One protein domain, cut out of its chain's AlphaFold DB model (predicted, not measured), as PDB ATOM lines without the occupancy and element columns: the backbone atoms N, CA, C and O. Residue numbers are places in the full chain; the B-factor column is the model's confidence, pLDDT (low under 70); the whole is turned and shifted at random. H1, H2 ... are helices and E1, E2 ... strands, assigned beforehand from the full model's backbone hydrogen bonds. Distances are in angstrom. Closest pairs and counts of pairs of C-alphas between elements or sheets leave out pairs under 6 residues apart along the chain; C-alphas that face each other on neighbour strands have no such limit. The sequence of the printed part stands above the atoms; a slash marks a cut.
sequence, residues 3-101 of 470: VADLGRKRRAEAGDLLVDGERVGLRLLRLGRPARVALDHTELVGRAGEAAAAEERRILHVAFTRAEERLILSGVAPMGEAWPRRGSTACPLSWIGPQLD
ATOM      1  N   VAL A   3     -34.022 -27.513   2.258       83.81
ATOM      2  CA  VAL A   3     -33.322 -27.198   1.014       83.81
ATOM      3  C   VAL A   3     -31.831 -27.417   1.243       83.81
ATOM      4  O   VAL A   3     -31.182 -26.671   1.977       83.81
ATOM      5  N   ALA A   4     -31.310 -28.484   0.646       85.00
ATOM      6  CA  ALA A   4     -29.922 -28.904   0.778       85.00
ATOM      7  C   ALA A   4     -29.087 -28.509  -0.453       85.00
ATOM      8  O   ALA A   4     -29.614 -27.990  -1.435       85.00
ATOM      9  N   ASP A   5     -27.779 -28.766  -0.381       80.50
ATOM     10  CA  ASP A   5     -26.807 -28.524  -1.458       80.50
ATOM     11  C   ASP A   5     -26.735 -27.059  -1.950       80.50
ATOM     12  O   ASP A   5     -26.362 -26.750  -3.082       80.50
ATOM     13  N   LEU A   6     -27.011 -26.097  -1.064       86.38
ATOM     14  CA  LEU A   6     -26.951 -24.659  -1.376       86.38
ATOM     15  C   LEU A   6     -25.513 -24.134  -1.582       86.38
ATOM     16  O   LEU A   6     -25.308 -22.958  -1.894       86.38
ATOM     17  N   GLY A   7     -24.511 -24.997  -1.398       81.31
ATOM     18  CA  GLY A   7     -23.099 -24.726  -1.671       81.31
ATOM     19  C   GLY A   7     -22.675 -25.012  -3.110       81.31
ATOM     20  O   GLY A   7     -21.568 -24.642  -3.513       81.31
ATOM     21  N   ARG A   8     -23.544 -25.652  -3.901       79.81
ATOM     22  CA  ARG A   8     -23.238 -26.040  -5.272       79.81
ATOM     23  C   ARG A   8     -22.934 -24.817  -6.128       79.81
ATOM     24  O   ARG A   8     -23.742 -23.901  -6.269       79.81
ATOM     25  N   LYS A   9     -21.745 -24.807  -6.735       69.06
ATOM     26  CA  LYS A   9     -21.404 -23.822  -7.766       69.06
ATOM     27  C   LYS A   9     -22.075 -24.221  -9.065       69.06
ATOM     28  O   LYS A   9     -22.011 -25.385  -9.470       69.06
ATOM     29  N   ARG A  10     -22.654 -23.244  -9.760       63.72
ATOM     30  CA  ARG A  10     -23.184 -23.501 -11.093       63.72
ATOM     31  C   ARG A  10     -22.023 -23.754 -12.040       63.72
ATOM     32  O   ARG A  10     -21.134 -22.912 -12.192       63.72
ATOM     33  N   ARG A  11     -22.027 -24.920 -12.682       55.66
ATOM     34  CA  ARG A  11     -21.109 -25.182 -13.785       55.66
ATOM     35  C   ARG A  11     -21.563 -24.289 -14.935       55.66
ATOM     36  O   ARG A  11     -22.714 -24.350 -15.357       55.66
ATOM     37  N   ALA A  12     -20.685 -23.400 -15.384       54.16
ATOM     38  CA  ALA A  12     -20.929 -22.612 -16.583       54.16
ATOM     39  C   ALA A  12     -20.750 -23.532 -17.798       54.16
ATOM     40  O   ALA A  12     -19.741 -23.465 -18.494       54.16
ATOM     41  N   GLU A  13     -21.693 -24.448 -18.014       55.91
ATOM     42  CA  GLU A  13     -21.772 -25.238 -19.243       55.91
ATOM     43  C   GLU A  13     -22.343 -24.340 -20.340       55.91
ATOM     44  O   GLU A  13     -23.509 -24.386 -20.714       55.91
ATOM     45  N   ALA A  14     -21.498 -23.423 -20.798       62.72
ATOM     46  CA  ALA A  14     -21.732 -22.692 -22.022       62.72
ATOM     47  C   ALA A  14     -21.457 -23.637 -23.192       62.72
ATOM     48  O   ALA A  14     -20.307 -24.037 -23.395       62.72
ATOM     49  N   GLY A  15     -22.497 -23.977 -23.954       66.44
ATOM     50  CA  GLY A  15     -22.347 -24.713 -25.206       66.44
ATOM     51  C   GLY A  15     -21.375 -24.020 -26.168       66.44
ATOM     52  O   GLY A  15     -21.174 -22.799 -26.127       66.44
ATOM     53  N   ASP A  16     -20.756 -24.805 -27.052       79.62
ATOM     54  CA  ASP A  16     -19.854 -24.278 -28.084       79.62
ATOM     55  C   ASP A  16     -20.605 -23.496 -29.176       79.62
ATOM     56  O   ASP A  16     -20.007 -22.671 -29.865       79.62
ATOM     57  N   LEU A  17     -21.917 -23.699 -29.293       83.06
ATOM     58  CA  LEU A  17     -22.833 -22.922 -30.121       83.06
ATOM     59  C   LEU A  17     -24.011 -22.465 -29.256       83.06
ATOM     60  O   LEU A  17     -24.633 -23.272 -28.571       83.06
ATOM     61  N   LEU A  18     -24.316 -21.172 -29.303       81.81
ATOM     62  CA  LEU A  18     -25.438 -20.548 -28.608       81.81
ATOM     63  C   LEU A  18     -26.266 -19.763 -29.616       81.81
ATOM     64  O   LEU A  18     -25.702 -19.046 -30.444       81.81
ATOM     65  N   VAL A  19     -27.588 -19.886 -29.533       84.56
ATOM     66  CA  VAL A  19     -28.528 -19.186 -30.412       84.56
ATOM     67  C   VAL A  19     -29.620 -18.548 -29.555       84.56
ATOM     68  O   VAL A  19     -30.223 -19.227 -28.728       84.56
ATOM     69  N   ASP A  20     -29.853 -17.249 -29.742       82.12
ATOM     70  CA  ASP A  20     -30.936 -16.479 -29.110       82.12
ATOM     71  C   ASP A  20     -31.572 -15.569 -30.171       82.12
ATOM     72  O   ASP A  20     -31.028 -14.517 -30.525       82.12
ATOM     73  N   GLY A  21     -32.691 -16.018 -30.745       87.25
ATOM     74  CA  GLY A  21     -33.314 -15.369 -31.899       87.25
ATOM     75  C   GLY A  21     -32.368 -15.325 -33.104       87.25
ATOM     76  O   GLY A  21     -31.905 -16.358 -33.577       87.25
ATOM     77  N   GLU A  22     -32.068 -14.121 -33.595       89.19
ATOM     78  CA  GLU A  22     -31.143 -13.902 -34.721       89.19
ATOM     79  C   GLU A  22     -29.662 -13.865 -34.299       89.19
ATOM     80  O   GLU A  22     -28.771 -13.740 -35.142       89.19
ATOM     81  N   ARG A  23     -29.371 -13.955 -32.996       90.12
ATOM     82  CA  ARG A  23     -28.010 -13.860 -32.467       90.12
ATOM     83  C   ARG A  23     -27.379 -15.234 -32.363       90.12
ATOM     84  O   ARG A  23     -27.990 -16.170 -31.851       90.12
ATOM     85  N   VAL A  24     -26.121 -15.325 -32.781       89.00
ATOM     86  CA  VAL A  24     -25.338 -16.561 -32.733       89.00
ATOM     87  C   VAL A  24     -24.031 -16.302 -32.000       89.00
ATOM     88  O   VAL A  24     -23.335 -15.326 -32.268       89.00
ATOM     89  N   GLY A  25     -23.680 -17.196 -31.086       89.38
ATOM     90  CA  GLY A  25     -22.420 -17.208 -30.364       89.38
ATOM     91  C   GLY A  25     -21.685 -18.515 -30.610       89.38
ATOM     92  O   GLY A  25     -22.264 -19.581 -30.441       89.38
ATOM     93  N   LEU A  26     -20.407 -18.444 -30.983       87.88
ATOM     94  CA  LEU A  26     -19.581 -19.615 -31.266       87.88
ATOM     95  C   LEU A  26     -18.293 -19.630 -30.438       87.88
ATOM     96  O   LEU A  26     -17.547 -18.651 -30.399       87.88
ATOM     97  N   ARG A  27     -17.975 -20.782 -29.848       85.31
ATOM     98  CA  ARG A  27     -16.661 -21.101 -29.290       85.31
ATOM     99  C   ARG A  27     -15.983 -22.134 -30.181       85.31
ATOM    100  O   ARG A  27     -16.307 -23.313 -30.180       85.31
ATOM    101  N   LEU A  28     -15.003 -21.676 -30.950       80.62
ATOM    102  CA  LEU A  28     -14.259 -22.499 -31.895       80.62
ATOM    103  C   LEU A  28     -13.125 -23.230 -31.176       80.62
ATOM    104  O   LEU A  28     -12.113 -22.624 -30.800       80.62
ATOM    105  N   LEU A  29     -13.279 -24.541 -31.013       79.38
ATOM    106  CA  LEU A  29     -12.214 -25.425 -30.551       79.38
ATOM    107  C   LEU A  29     -11.123 -25.535 -31.629       79.38
ATOM    108  O   LEU A  29     -11.411 -25.608 -32.822       79.38
ATOM    109  N   ARG A  30      -9.848 -25.504 -31.223       66.44
ATOM    110  CA  ARG A  30      -8.700 -25.569 -32.142       66.44
ATOM    111  C   ARG A  30      -7.705 -26.623 -31.666       66.44
ATOM    112  O   ARG A  30      -7.312 -26.626 -30.506       66.44
ATOM    113  N   LEU A  31      -7.257 -27.497 -32.566       60.53
ATOM    114  CA  LEU A  31      -6.244 -28.511 -32.257       60.53
ATOM    115  C   LEU A  31      -4.887 -27.861 -31.955       60.53
ATOM    116  O   LEU A  31      -4.385 -27.051 -32.735       60.53
ATOM    117  N   GLY A  32      -4.307 -28.196 -30.797       64.56
ATOM    118  CA  GLY A  32      -3.003 -27.690 -30.350       64.56
ATOM    119  C   GLY A  32      -2.955 -26.183 -30.054       64.56
ATOM    120  O   GLY A  32      -1.869 -25.630 -29.893       64.56
ATOM    121  N   ARG A  33      -4.106 -25.494 -30.009       59.81
ATOM    122  CA  ARG A  33      -4.208 -24.054 -29.720       59.81
ATOM    123  C   ARG A  33      -5.403 -23.771 -28.804       59.81
ATOM    124  O   ARG A  33      -6.393 -24.489 -28.874       59.81
ATOM    125  N   PRO A  34      -5.381 -22.694 -28.000       59.97
ATOM    126  CA  PRO A  34      -6.532 -22.323 -27.183       59.97
ATOM    127  C   PRO A  34      -7.791 -22.101 -28.030       59.97
ATOM    128  O   PRO A  34      -7.710 -21.557 -29.143       59.97
ATOM    129  N   ALA A  35      -8.950 -22.480 -27.490       75.19
ATOM    130  CA  ALA A  35     -10.246 -22.198 -28.097       75.19
ATOM    131  C   ALA A  35     -10.417 -20.689 -28.344       75.19
ATOM    132  O   ALA A  35      -9.885 -19.858 -27.604       75.19
ATOM    133  N   ARG A  36     -11.124 -20.325 -29.416       82.56
ATOM    134  CA  ARG A  36     -11.399 -18.930 -29.770       82.56
ATOM    135  C   ARG A  36     -12.890 -18.660 -29.679       82.56
ATOM    136  O   ARG A  36     -13.676 -19.308 -30.356       82.56
ATOM    137  N   VAL A  37     -13.246 -17.660 -28.890       87.44
ATOM    138  CA  VAL A  37     -14.607 -17.134 -28.825       87.44
ATOM    139  C   VAL A  37     -14.848 -16.218 -30.032       87.44
ATOM    140  O   VAL A  37     -13.962 -15.448 -30.415       87.44
ATOM    141  N   ALA A  38     -16.009 -16.350 -30.666       84.00
ATOM    142  CA  ALA A  38     -16.425 -15.613 -31.849       84.00
ATOM    143  C   ALA A  38     -17.907 -15.215 -31.755       84.00
ATOM    144  O   ALA A  38     -18.694 -15.853 -31.051       84.00
ATOM    145  N   LEU A  39     -18.271 -14.181 -32.521       90.38
ATOM    146  CA  LEU A  39     -19.613 -13.592 -32.527       90.38
ATOM    147  C   LEU A  39     -20.053 -13.190 -31.105       90.38
ATOM    148  O   LEU A  39     -19.225 -12.756 -30.301       90.38
ATOM    149  N   ASP A  40     -21.329 -13.382 -30.785       87.94
ATOM    150  CA  ASP A  40     -21.953 -12.919 -29.546       87.94
ATOM    151  C   ASP A  40     -21.799 -13.910 -28.383       87.94
ATOM    152  O   ASP A  40     -22.486 -13.795 -27.372       87.94
ATOM    153  N   HIS A  41     -20.906 -14.900 -28.492       86.75
ATOM    154  CA  HIS A  41     -20.796 -15.999 -27.522       86.75
ATOM    155  C   HIS A  41     -20.631 -15.508 -26.086       86.75
ATOM    156  O   HIS A  41     -21.395 -15.923 -25.224       86.75
ATOM    157  N   THR A  42     -19.722 -14.564 -25.832       84.25
ATOM    158  CA  THR A  42     -19.525 -14.007 -24.484       84.25
ATOM    159  C   THR A  42     -20.809 -13.387 -23.924       84.25
ATOM    160  O   THR A  42     -21.117 -13.567 -22.748       84.25
ATOM    161  N   GLU A  43     -21.568 -12.670 -24.754       85.81
ATOM    162  CA  GLU A  43     -22.797 -12.003 -24.325       85.81
ATOM    163  C   GLU A  43     -23.937 -13.005 -24.112       85.81
ATOM    164  O   GLU A  43     -24.626 -12.943 -23.096       85.81
ATOM    165  N   LEU A  44     -24.096 -13.979 -25.014       84.62
ATOM    166  CA  LEU A  44     -25.101 -15.037 -24.891       84.62
ATOM    167  C   LEU A  44     -24.842 -15.937 -23.677       84.62
ATOM    168  O   LEU A  44     -25.785 -16.278 -22.966       84.62
ATOM    169  N   VAL A  45     -23.577 -16.254 -23.376       81.81
ATOM    170  CA  VAL A  45     -23.198 -16.943 -22.131       81.81
ATOM    171  C   VAL A  45     -23.586 -16.116 -20.910       81.81
ATOM    172  O   VAL A  45     -24.129 -16.666 -19.954       81.81
ATOM    173  N   GLY A  46     -23.330 -14.805 -20.936       81.81
ATOM    174  CA  GLY A  46     -23.719 -13.893 -19.862       81.81
ATOM    175  C   GLY A  46     -25.229 -13.906 -19.618       81.81
ATOM    176  O   GLY A  46     -25.666 -14.164 -18.497       81.81
ATOM    177  N   ARG A  47     -26.026 -13.729 -20.681       82.88
ATOM    178  CA  ARG A  47     -27.497 -13.689 -20.616       82.88
ATOM    179  C   ARG A  47     -28.105 -15.022 -20.186       82.88
ATOM    180  O   ARG A  47     -28.958 -15.037 -19.302       82.88
ATOM    181  N   ALA A  48     -27.641 -16.145 -20.737       80.19
ATOM    182  CA  ALA A  48     -28.052 -17.479 -20.284       80.19
ATOM    183  C   ALA A  48     -27.646 -17.720 -18.817       80.19
ATOM    184  O   ALA A  48     -28.399 -18.287 -18.020       80.19
ATOM    185  N   GLY A  49     -26.466 -17.223 -18.437       79.50
ATOM    186  CA  GLY A  49     -25.988 -17.102 -17.065       79.50
ATOM    187  C   GLY A  49     -27.024 -16.463 -16.141       79.50
ATOM    188  O   GLY A  49     -27.458 -17.074 -15.164       79.50
ATOM    189  N   GLU A  50     -27.430 -15.242 -16.469       82.38
ATOM    190  CA  GLU A  50     -28.383 -14.438 -15.705       82.38
ATOM    191  C   GLU A  50     -29.787 -15.046 -15.669       82.38
ATOM    192  O   GLU A  50     -30.376 -15.121 -14.589       82.38
ATOM    193  N   ALA A  51     -30.293 -15.530 -16.806       80.69
ATOM    194  CA  ALA A  51     -31.619 -16.136 -16.915       80.69
ATOM    195  C   ALA A  51     -31.744 -17.380 -16.030       80.69
ATOM    196  O   ALA A  51     -32.650 -17.468 -15.206       80.69
ATOM    197  N   ALA A  52     -30.785 -18.304 -16.111       77.69
ATOM    198  CA  ALA A  52     -30.798 -19.481 -15.249       77.69
ATOM    199  C   ALA A  52     -30.539 -19.134 -13.770       77.69
ATOM    200  O   ALA A  52     -31.049 -19.820 -12.893       77.69
ATOM    201  N   ALA A  53     -29.817 -18.047 -13.464       80.25
ATOM    202  CA  ALA A  53     -29.663 -17.594 -12.077       80.25
ATOM    203  C   ALA A  53     -30.972 -16.988 -11.544       80.25
ATOM    204  O   ALA A  53     -31.278 -17.108 -10.361       80.25
ATOM    205  N   ALA A  54     -31.752 -16.326 -12.403       84.06
ATOM    206  CA  ALA A  54     -33.088 -15.850 -12.066       84.06
ATOM    207  C   ALA A  54     -34.061 -17.016 -11.852       84.06
ATOM    208  O   ALA A  54     -34.826 -16.987 -10.891       84.06
ATOM    209  N   GLU A  55     -33.984 -18.051 -12.689       83.12
ATOM    210  CA  GLU A  55     -34.807 -19.249 -12.539       83.12
ATOM    211  C   GLU A  55     -34.470 -20.025 -11.262       83.12
ATOM    212  O   GLU A  55     -35.369 -20.369 -10.502       83.12
ATOM    213  N   GLU A  56     -33.188 -20.214 -10.949       84.50
ATOM    214  CA  GLU A  56     -32.758 -20.825  -9.686       84.50
ATOM    215  C   GLU A  56     -33.299 -20.050  -8.474       84.50
ATOM    216  O   GLU A  56     -33.866 -20.644  -7.554       84.50
ATOM    217  N   ARG A  57     -33.222 -18.710  -8.497       86.88
ATOM    218  CA  ARG A  57     -33.836 -17.867  -7.458       86.88
ATOM    219  C   ARG A  57     -35.352 -18.044  -7.387       86.88
ATOM    220  O   ARG A  57     -35.895 -18.038  -6.286       86.88
ATOM    221  N   ARG A  58     -36.039 -18.215  -8.522       87.25
ATOM    222  CA  ARG A  58     -37.490 -18.458  -8.569       87.25
ATOM    223  C   ARG A  58     -37.850 -19.805  -7.947       87.25
ATOM    224  O   ARG A  58     -38.770 -19.866  -7.137       87.25
ATOM    225  N   ILE A  59     -37.110 -20.861  -8.278       86.00
ATOM    226  CA  ILE A  59     -37.300 -22.203  -7.711       86.00
ATOM    227  C   ILE A  59     -37.074 -22.172  -6.197       86.00
ATOM    228  O   ILE A  59     -37.914 -22.656  -5.438       86.00
ATOM    229  N   LEU A  60     -35.984 -21.546  -5.742       89.12
ATOM    230  CA  LEU A  60     -35.687 -21.412  -4.316       89.12
ATOM    231  C   LEU A  60     -36.726 -20.552  -3.593       89.12
ATOM    232  O   LEU A  60     -37.147 -20.909  -2.499       89.12
ATOM    233  N   HIS A  61     -37.224 -19.482  -4.218       87.06
ATOM    234  CA  HIS A  61     -38.332 -18.697  -3.678       87.06
ATOM    235  C   HIS A  61     -39.592 -19.549  -3.466       87.06
ATOM    236  O   HIS A  61     -40.207 -19.484  -2.401       87.06
ATOM    237  N   VAL A  62     -39.959 -20.391  -4.438       89.12
ATOM    238  CA  VAL A  62     -41.089 -21.327  -4.295       89.12
ATOM    239  C   VAL A  62     -40.830 -22.332  -3.170       89.12
ATOM    240  O   VAL A  62     -41.719 -22.591  -2.364       89.12
ATOM    241  N   ALA A  63     -39.616 -22.880  -3.071       83.56
ATOM    242  CA  ALA A  63     -39.263 -23.796  -1.990       83.56
ATOM    243  C   ALA A  63     -39.382 -23.122  -0.611       83.56
ATOM    244  O   ALA A  63     -39.961 -23.697   0.307       83.56
ATOM    245  N   PHE A  64     -38.893 -21.887  -0.471       88.69
ATOM    246  CA  PHE A  64     -38.909 -21.152   0.796       88.69
ATOM    247  C   PHE A  64     -40.326 -20.772   1.218       88.69
ATOM    248  O   PHE A  64     -40.674 -20.907   2.385       88.69
ATOM    249  N   THR A  65     -41.162 -20.347   0.271       86.75
ATOM    250  CA  THR A  65     -42.547 -19.925   0.547       86.75
ATOM    251  C   THR A  65     -43.498 -21.083   0.843       86.75
ATOM    252  O   THR A  65     -44.560 -20.856   1.409       86.75
ATOM    253  N   ARG A  66     -43.115 -22.328   0.532       87.81
ATOM    254  CA  ARG A  66     -43.836 -23.540   0.959       87.81
ATOM    255  C   ARG A  66     -43.531 -23.964   2.398       87.81
ATOM    256  O   ARG A  66     -44.109 -24.934   2.879       87.81
ATOM    257  N   ALA A  67     -42.587 -23.313   3.075       85.75
ATOM    258  CA  ALA A  67     -42.264 -23.635   4.458       85.75
ATOM    259  C   ALA A  67     -43.290 -23.009   5.411       85.75
ATOM    260  O   ALA A  67     -43.296 -21.797   5.594       85.75
ATOM    261  N   GLU A  68     -44.128 -23.840   6.035       80.56
ATOM    262  CA  GLU A  68     -45.152 -23.376   6.985       80.56
ATOM    263  C   GLU A  68     -44.625 -23.296   8.427       80.56
ATOM    264  O   GLU A  68     -44.842 -22.299   9.109       80.56
ATOM    265  N   GLU A  69     -43.884 -24.312   8.881       83.44
ATOM    266  CA  GLU A  69     -43.386 -24.378  10.265       83.44
ATOM    267  C   GLU A  69     -41.887 -24.081  10.388       83.44
ATOM    268  O   GLU A  69     -41.458 -23.293  11.230       83.44
ATOM    269  N   ARG A  70     -41.063 -24.744   9.564       85.56
ATOM    270  CA  ARG A  70     -39.598 -24.625   9.591       85.56
ATOM    271  C   ARG A  70     -39.005 -24.688   8.189       85.56
ATOM    272  O   ARG A  70     -39.368 -25.555   7.384       85.56
ATOM    273  N   LEU A  71     -38.043 -23.806   7.931       89.88
ATOM    274  CA  LEU A  71     -37.191 -23.812   6.746       89.88
ATOM    275  C   LEU A  71     -35.763 -24.160   7.167       89.88
ATOM    276  O   LEU A  71     -35.142 -23.418   7.921       89.88
ATOM    277  N   ILE A  72     -35.251 -25.286   6.676       90.38
ATOM    278  CA  ILE A  72     -33.875 -25.726   6.918       90.38
ATOM    279  C   ILE A  72     -33.080 -25.515   5.634       90.38
ATOM    280  O   ILE A  72     -33.464 -26.022   4.580       90.38
ATOM    281  N   LEU A  73     -31.980 -24.773   5.731       90.50
ATOM    282  CA  LEU A  73     -31.076 -24.469   4.625       90.50
ATOM    283  C   LEU A  73     -29.713 -25.103   4.915       90.50
ATOM    284  O   LEU A  73     -29.140 -24.854   5.972       90.50
ATOM    285  N   SER A  74     -29.191 -25.910   3.991       89.25
ATOM    286  CA  SER A  74     -27.903 -26.594   4.153       89.25
ATOM    287  C   SER A  74     -27.039 -26.482   2.898       89.25
ATOM    288  O   SER A  74     -27.535 -26.568   1.774       89.25
ATOM    289  N   GLY A  75     -25.732 -26.292   3.080       85.50
ATOM    290  CA  GLY A  75     -24.765 -26.245   1.990       85.50
ATOM    291  C   GLY A  75     -23.340 -25.972   2.467       85.50
ATOM    292  O   GLY A  75     -23.104 -25.646   3.627       85.50
ATOM    293  N   VAL A  76     -22.388 -26.092   1.542       82.81
ATOM    294  CA  VAL A  76     -20.959 -25.867   1.796       82.81
ATOM    295  C   VAL A  76     -20.557 -24.466   1.336       82.81
ATOM    296  O   VAL A  76     -20.817 -24.077   0.197       82.81
ATOM    297  N   ALA A  77     -19.879 -23.711   2.197       76.38
ATOM    298  CA  ALA A  77     -19.309 -22.412   1.856       76.38
ATOM    299  C   ALA A  77     -17.819 -22.372   2.230       76.38
ATOM    300  O   ALA A  77     -17.439 -22.930   3.259       76.38
ATOM    301  N   PRO A  78     -16.957 -21.726   1.421       72.00
ATOM    302  CA  PRO A  78     -15.594 -21.448   1.852       72.00
ATOM    303  C   PRO A  78     -15.639 -20.438   3.006       72.00
ATOM    304  O   PRO A  78     -16.240 -19.372   2.869       72.00
ATOM    305  N   MET A  79     -15.020 -20.789   4.131       69.94
ATOM    306  CA  MET A  79     -14.962 -19.930   5.316       69.94
ATOM    307  C   MET A  79     -13.987 -18.763   5.101       69.94
ATOM    308  O   MET A  79     -12.951 -18.921   4.453       69.94
ATOM    309  N   GLY A  80     -14.325 -17.589   5.639       65.69
ATOM    310  CA  GLY A  80     -13.521 -16.368   5.560       65.69
ATOM    311  C   GLY A  80     -14.281 -15.138   6.072       65.69
ATOM    312  O   GLY A  80     -15.463 -15.228   6.392       65.69
ATOM    313  N   GLU A  81     -13.614 -13.980   6.114       57.56
ATOM    314  CA  GLU A  81     -14.184 -12.712   6.620       57.56
ATOM    315  C   GLU A  81     -15.365 -12.181   5.787       57.56
ATOM    316  O   GLU A  81     -16.107 -11.313   6.242       57.56
ATOM    317  N   ALA A  82     -15.556 -12.686   4.564       68.00
ATOM    318  CA  ALA A  82     -16.608 -12.239   3.663       68.00
ATOM    319  C   ALA A  82     -17.253 -13.403   2.909       68.00
ATOM    320  O   ALA A  82     -16.591 -14.364   2.507       68.00
ATOM    321  N   TRP A  83     -18.550 -13.261   2.643       76.69
ATOM    322  CA  TRP A  83     -19.283 -14.161   1.761       76.69
ATOM    323  C   TRP A  83     -18.666 -14.201   0.347       76.69
ATOM    324  O   TRP A  83     -18.173 -13.179  -0.147       76.69
ATOM    325  N   PRO A  84     -18.711 -15.356  -0.350       71.00
ATOM    326  CA  PRO A  84     -18.220 -15.474  -1.720       71.00
ATOM    327  C   PRO A  84     -18.857 -14.436  -2.651       71.00
ATOM    328  O   PRO A  84     -20.025 -14.078  -2.497       71.00
ATOM    329  N   ARG A  85     -18.102 -13.968  -3.656       65.94
ATOM    330  CA  ARG A  85     -18.584 -12.947  -4.602       65.94
ATOM    331  C   ARG A  85     -19.885 -13.383  -5.282       65.94
ATOM    332  O   ARG A  85     -19.961 -14.475  -5.841       65.94
ATOM    333  N   ARG A  86     -20.865 -12.475  -5.296       65.12
ATOM    334  CA  ARG A  86     -22.127 -12.629  -6.032       65.12
ATOM    335  C   ARG A  86     -21.865 -12.617  -7.542       65.12
ATOM    336  O   ARG A  86     -21.023 -11.864  -8.026       65.12
ATOM    337  N   GLY A  87     -22.600 -13.440  -8.282       64.12
ATOM    338  CA  GLY A  87     -22.496 -13.555  -9.737       64.12
ATOM    339  C   GLY A  87     -23.389 -14.671 -10.274       64.12
ATOM    340  O   GLY A  87     -23.966 -15.430  -9.499       64.12
ATOM    341  N   SER A  88     -23.491 -14.795 -11.597       62.09
ATOM    342  CA  SER A  88     -24.330 -15.811 -12.261       62.09
ATOM    343  C   SER A  88     -23.886 -17.261 -12.016       62.09
ATOM    344  O   SER A  88     -24.651 -18.189 -12.267       62.09
ATOM    345  N   THR A  89     -22.665 -17.459 -11.513       65.44
ATOM    346  CA  THR A  89     -22.071 -18.763 -11.172       65.44
ATOM    347  C   THR A  89     -21.878 -18.968  -9.667       65.44
ATOM    348  O   THR A  89     -21.335 -19.994  -9.246       65.44
ATOM    349  N   ALA A  90     -22.281 -17.991  -8.850       72.94
ATOM    350  CA  ALA A  90     -22.129 -18.058  -7.406       72.94
ATOM    351  C   ALA A  90     -23.113 -19.077  -6.809       72.94
ATOM    352  O   ALA A  90     -24.222 -19.234  -7.314       72.94
ATOM    353  N   CYS A  91     -22.706 -19.778  -5.748       83.12
ATOM    354  CA  CYS A  91     -23.587 -20.740  -5.089       83.12
ATOM    355  C   CYS A  91     -24.755 -20.029  -4.380       83.12
ATOM    356  O   CYS A  91     -24.583 -18.884  -3.945       83.12
ATOM    357  N   PRO A  92     -25.909 -20.691  -4.199       87.88
ATOM    358  CA  PRO A  92     -27.054 -20.128  -3.489       87.88
ATOM    359  C   PRO A  92     -26.724 -19.457  -2.148       87.88
ATOM    360  O   PRO A  92     -27.134 -18.323  -1.893       87.88
ATOM    361  N   LEU A  93     -25.891 -20.097  -1.322       87.75
ATOM    362  CA  LEU A  93     -25.486 -19.547  -0.024       87.75
ATOM    363  C   LEU A  93     -24.836 -18.157  -0.115       87.75
ATOM    364  O   LEU A  93     -25.023 -17.346   0.785       87.75
ATOM    365  N   SER A  94     -24.131 -17.842  -1.204       85.69
ATOM    366  CA  SER A  94     -23.433 -16.555  -1.368       85.69
ATOM    367  C   SER A  94     -24.358 -15.335  -1.455       85.69
ATOM    368  O   SER A  94     -23.935 -14.213  -1.166       85.69
ATOM    369  N   TRP A  95     -25.616 -15.529  -1.858       84.25
ATOM    370  CA  TRP A  95     -26.612 -14.462  -1.923       84.25
ATOM    371  C   TRP A  95     -27.722 -14.612  -0.881       84.25
ATOM    372  O   TRP A  95     -28.331 -13.603  -0.544       84.25
ATOM    373  N   ILE A  96     -27.939 -15.808  -0.322       88.25
ATOM    374  CA  ILE A  96     -28.837 -16.017   0.828       88.25
ATOM    375  C   ILE A  96     -28.186 -15.508   2.115       88.25
ATOM    376  O   ILE A  96     -28.766 -14.703   2.837       88.25
ATOM    377  N   GLY A  97     -26.964 -15.963   2.387       87.50
ATOM    378  CA  GLY A  97     -26.251 -15.738   3.637       87.50
ATOM    379  C   GLY A  97     -26.184 -14.278   4.087       87.50
ATOM    380  O   GLY A  97     -26.632 -13.981   5.192       87.50
ATOM    381  N   PRO A  98     -25.740 -13.340   3.228       86.62
ATOM    382  CA  PRO A  98     -25.694 -11.922   3.580       86.62
ATOM    383  C   PRO A  98     -27.059 -11.279   3.862       86.62
ATOM    384  O   PRO A  98     -27.101 -10.200   4.434       86.62
ATOM    385  N   GLN A  99     -28.167 -11.861   3.385       85.44
ATOM    386  CA  GLN A  99     -29.515 -11.367   3.710       85.44
ATOM    387  C   GLN A  99     -29.963 -11.811   5.102       85.44
ATOM    388  O   GLN A  99     -30.846 -11.187   5.679       85.44
ATOM    389  N   LEU A 100     -29.364 -12.886   5.622       86.62
ATOM    390  CA  LEU A 100     -29.535 -13.301   7.005       86.62
ATOM    391  C   LEU A 100     -28.615 -12.481   7.899       86.62
ATOM    392  O   LEU A 100     -29.095 -11.871   8.831       86.62
ATOM    393  N   ASP A 101     -27.314 -12.445   7.626       86.44
ATOM    394  CA  ASP A 101     -26.353 -11.586   8.323       86.44
ATOM    395  C   ASP A 101     -25.061 -11.501   7.485       86.44
ATOM    396  O   ASP A 101     -24.472 -12.514   7.090       86.44
TER     397      ASP A 101
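Overview. This is residues 3 to 101 of the 470 residues of the protein "PD-(D/E)XK nuclease family protein" of Solirubrobacterales bacterium (UniProt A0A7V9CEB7). A small three-stranded sheet, E1 E2 E3, stands at one end of a long helix, H1, which runs away from it; the short helix H2 lies toward the far end, among unnamed loops. Residues 3 to 16 run back along H1 to the sheet, residues 66 to 92 fold back from its far end, and residues 65 to 70 stick out. The 99 printed residues hold three strands, then two helices; the sheet is antiparallel in the order E1, E2, E3, and the class is mixed. The whole is loose, with a radius of gyration of the C-alphas of 17.2 A and spans of 53 by 33 by 18 A.

Along the chain. After residues 3 to 16, E1 is residues 17 to 20, beginning at C-alpha 17 (-22.833, -22.922, -30.121). E2 is residues 23 to 30, 22.6 A long, and E3 is residues 33 to 39, 18.8 A. H1, residues 41 to 65, measures 35.7 A. H2, residues 93 to 100, ends at C-alpha 100 (-29.535, -13.301, 7.005).

Arrangement. E1, E2 and E3 form a meander, each strand the antiparallel neighbour of the one before. In the hairpin E1 and E2, N 18 and O 25 are 2.8 A apart; in the hairpin E2 and E3, N 28 and O 36 are 2.8 A apart, both within hydrogen-bond range. H1 is on the sheet, over E1 and E2, across the strands at 72 degrees to E1 on the local plane; the closest C-alphas of E2 and H1, Gly 25 and His 41, are 3.5 A apart. H2 is not on the sheet and is apart from H1. Every O i to N i+4 pair is within hydrogen-bond range in H1, and 2 of 4 in H2.

Size, cuts and confidence. The C-alphas farthest apart, Gly 32 and Glu 69, are 57.4 A apart. The printed part has no cut, and the link from H1 to H2 is long, 27 residues. The pLDDT is under 70 in residues 9 to 15, 30 to 34, 79 to 82 and 85 to 89.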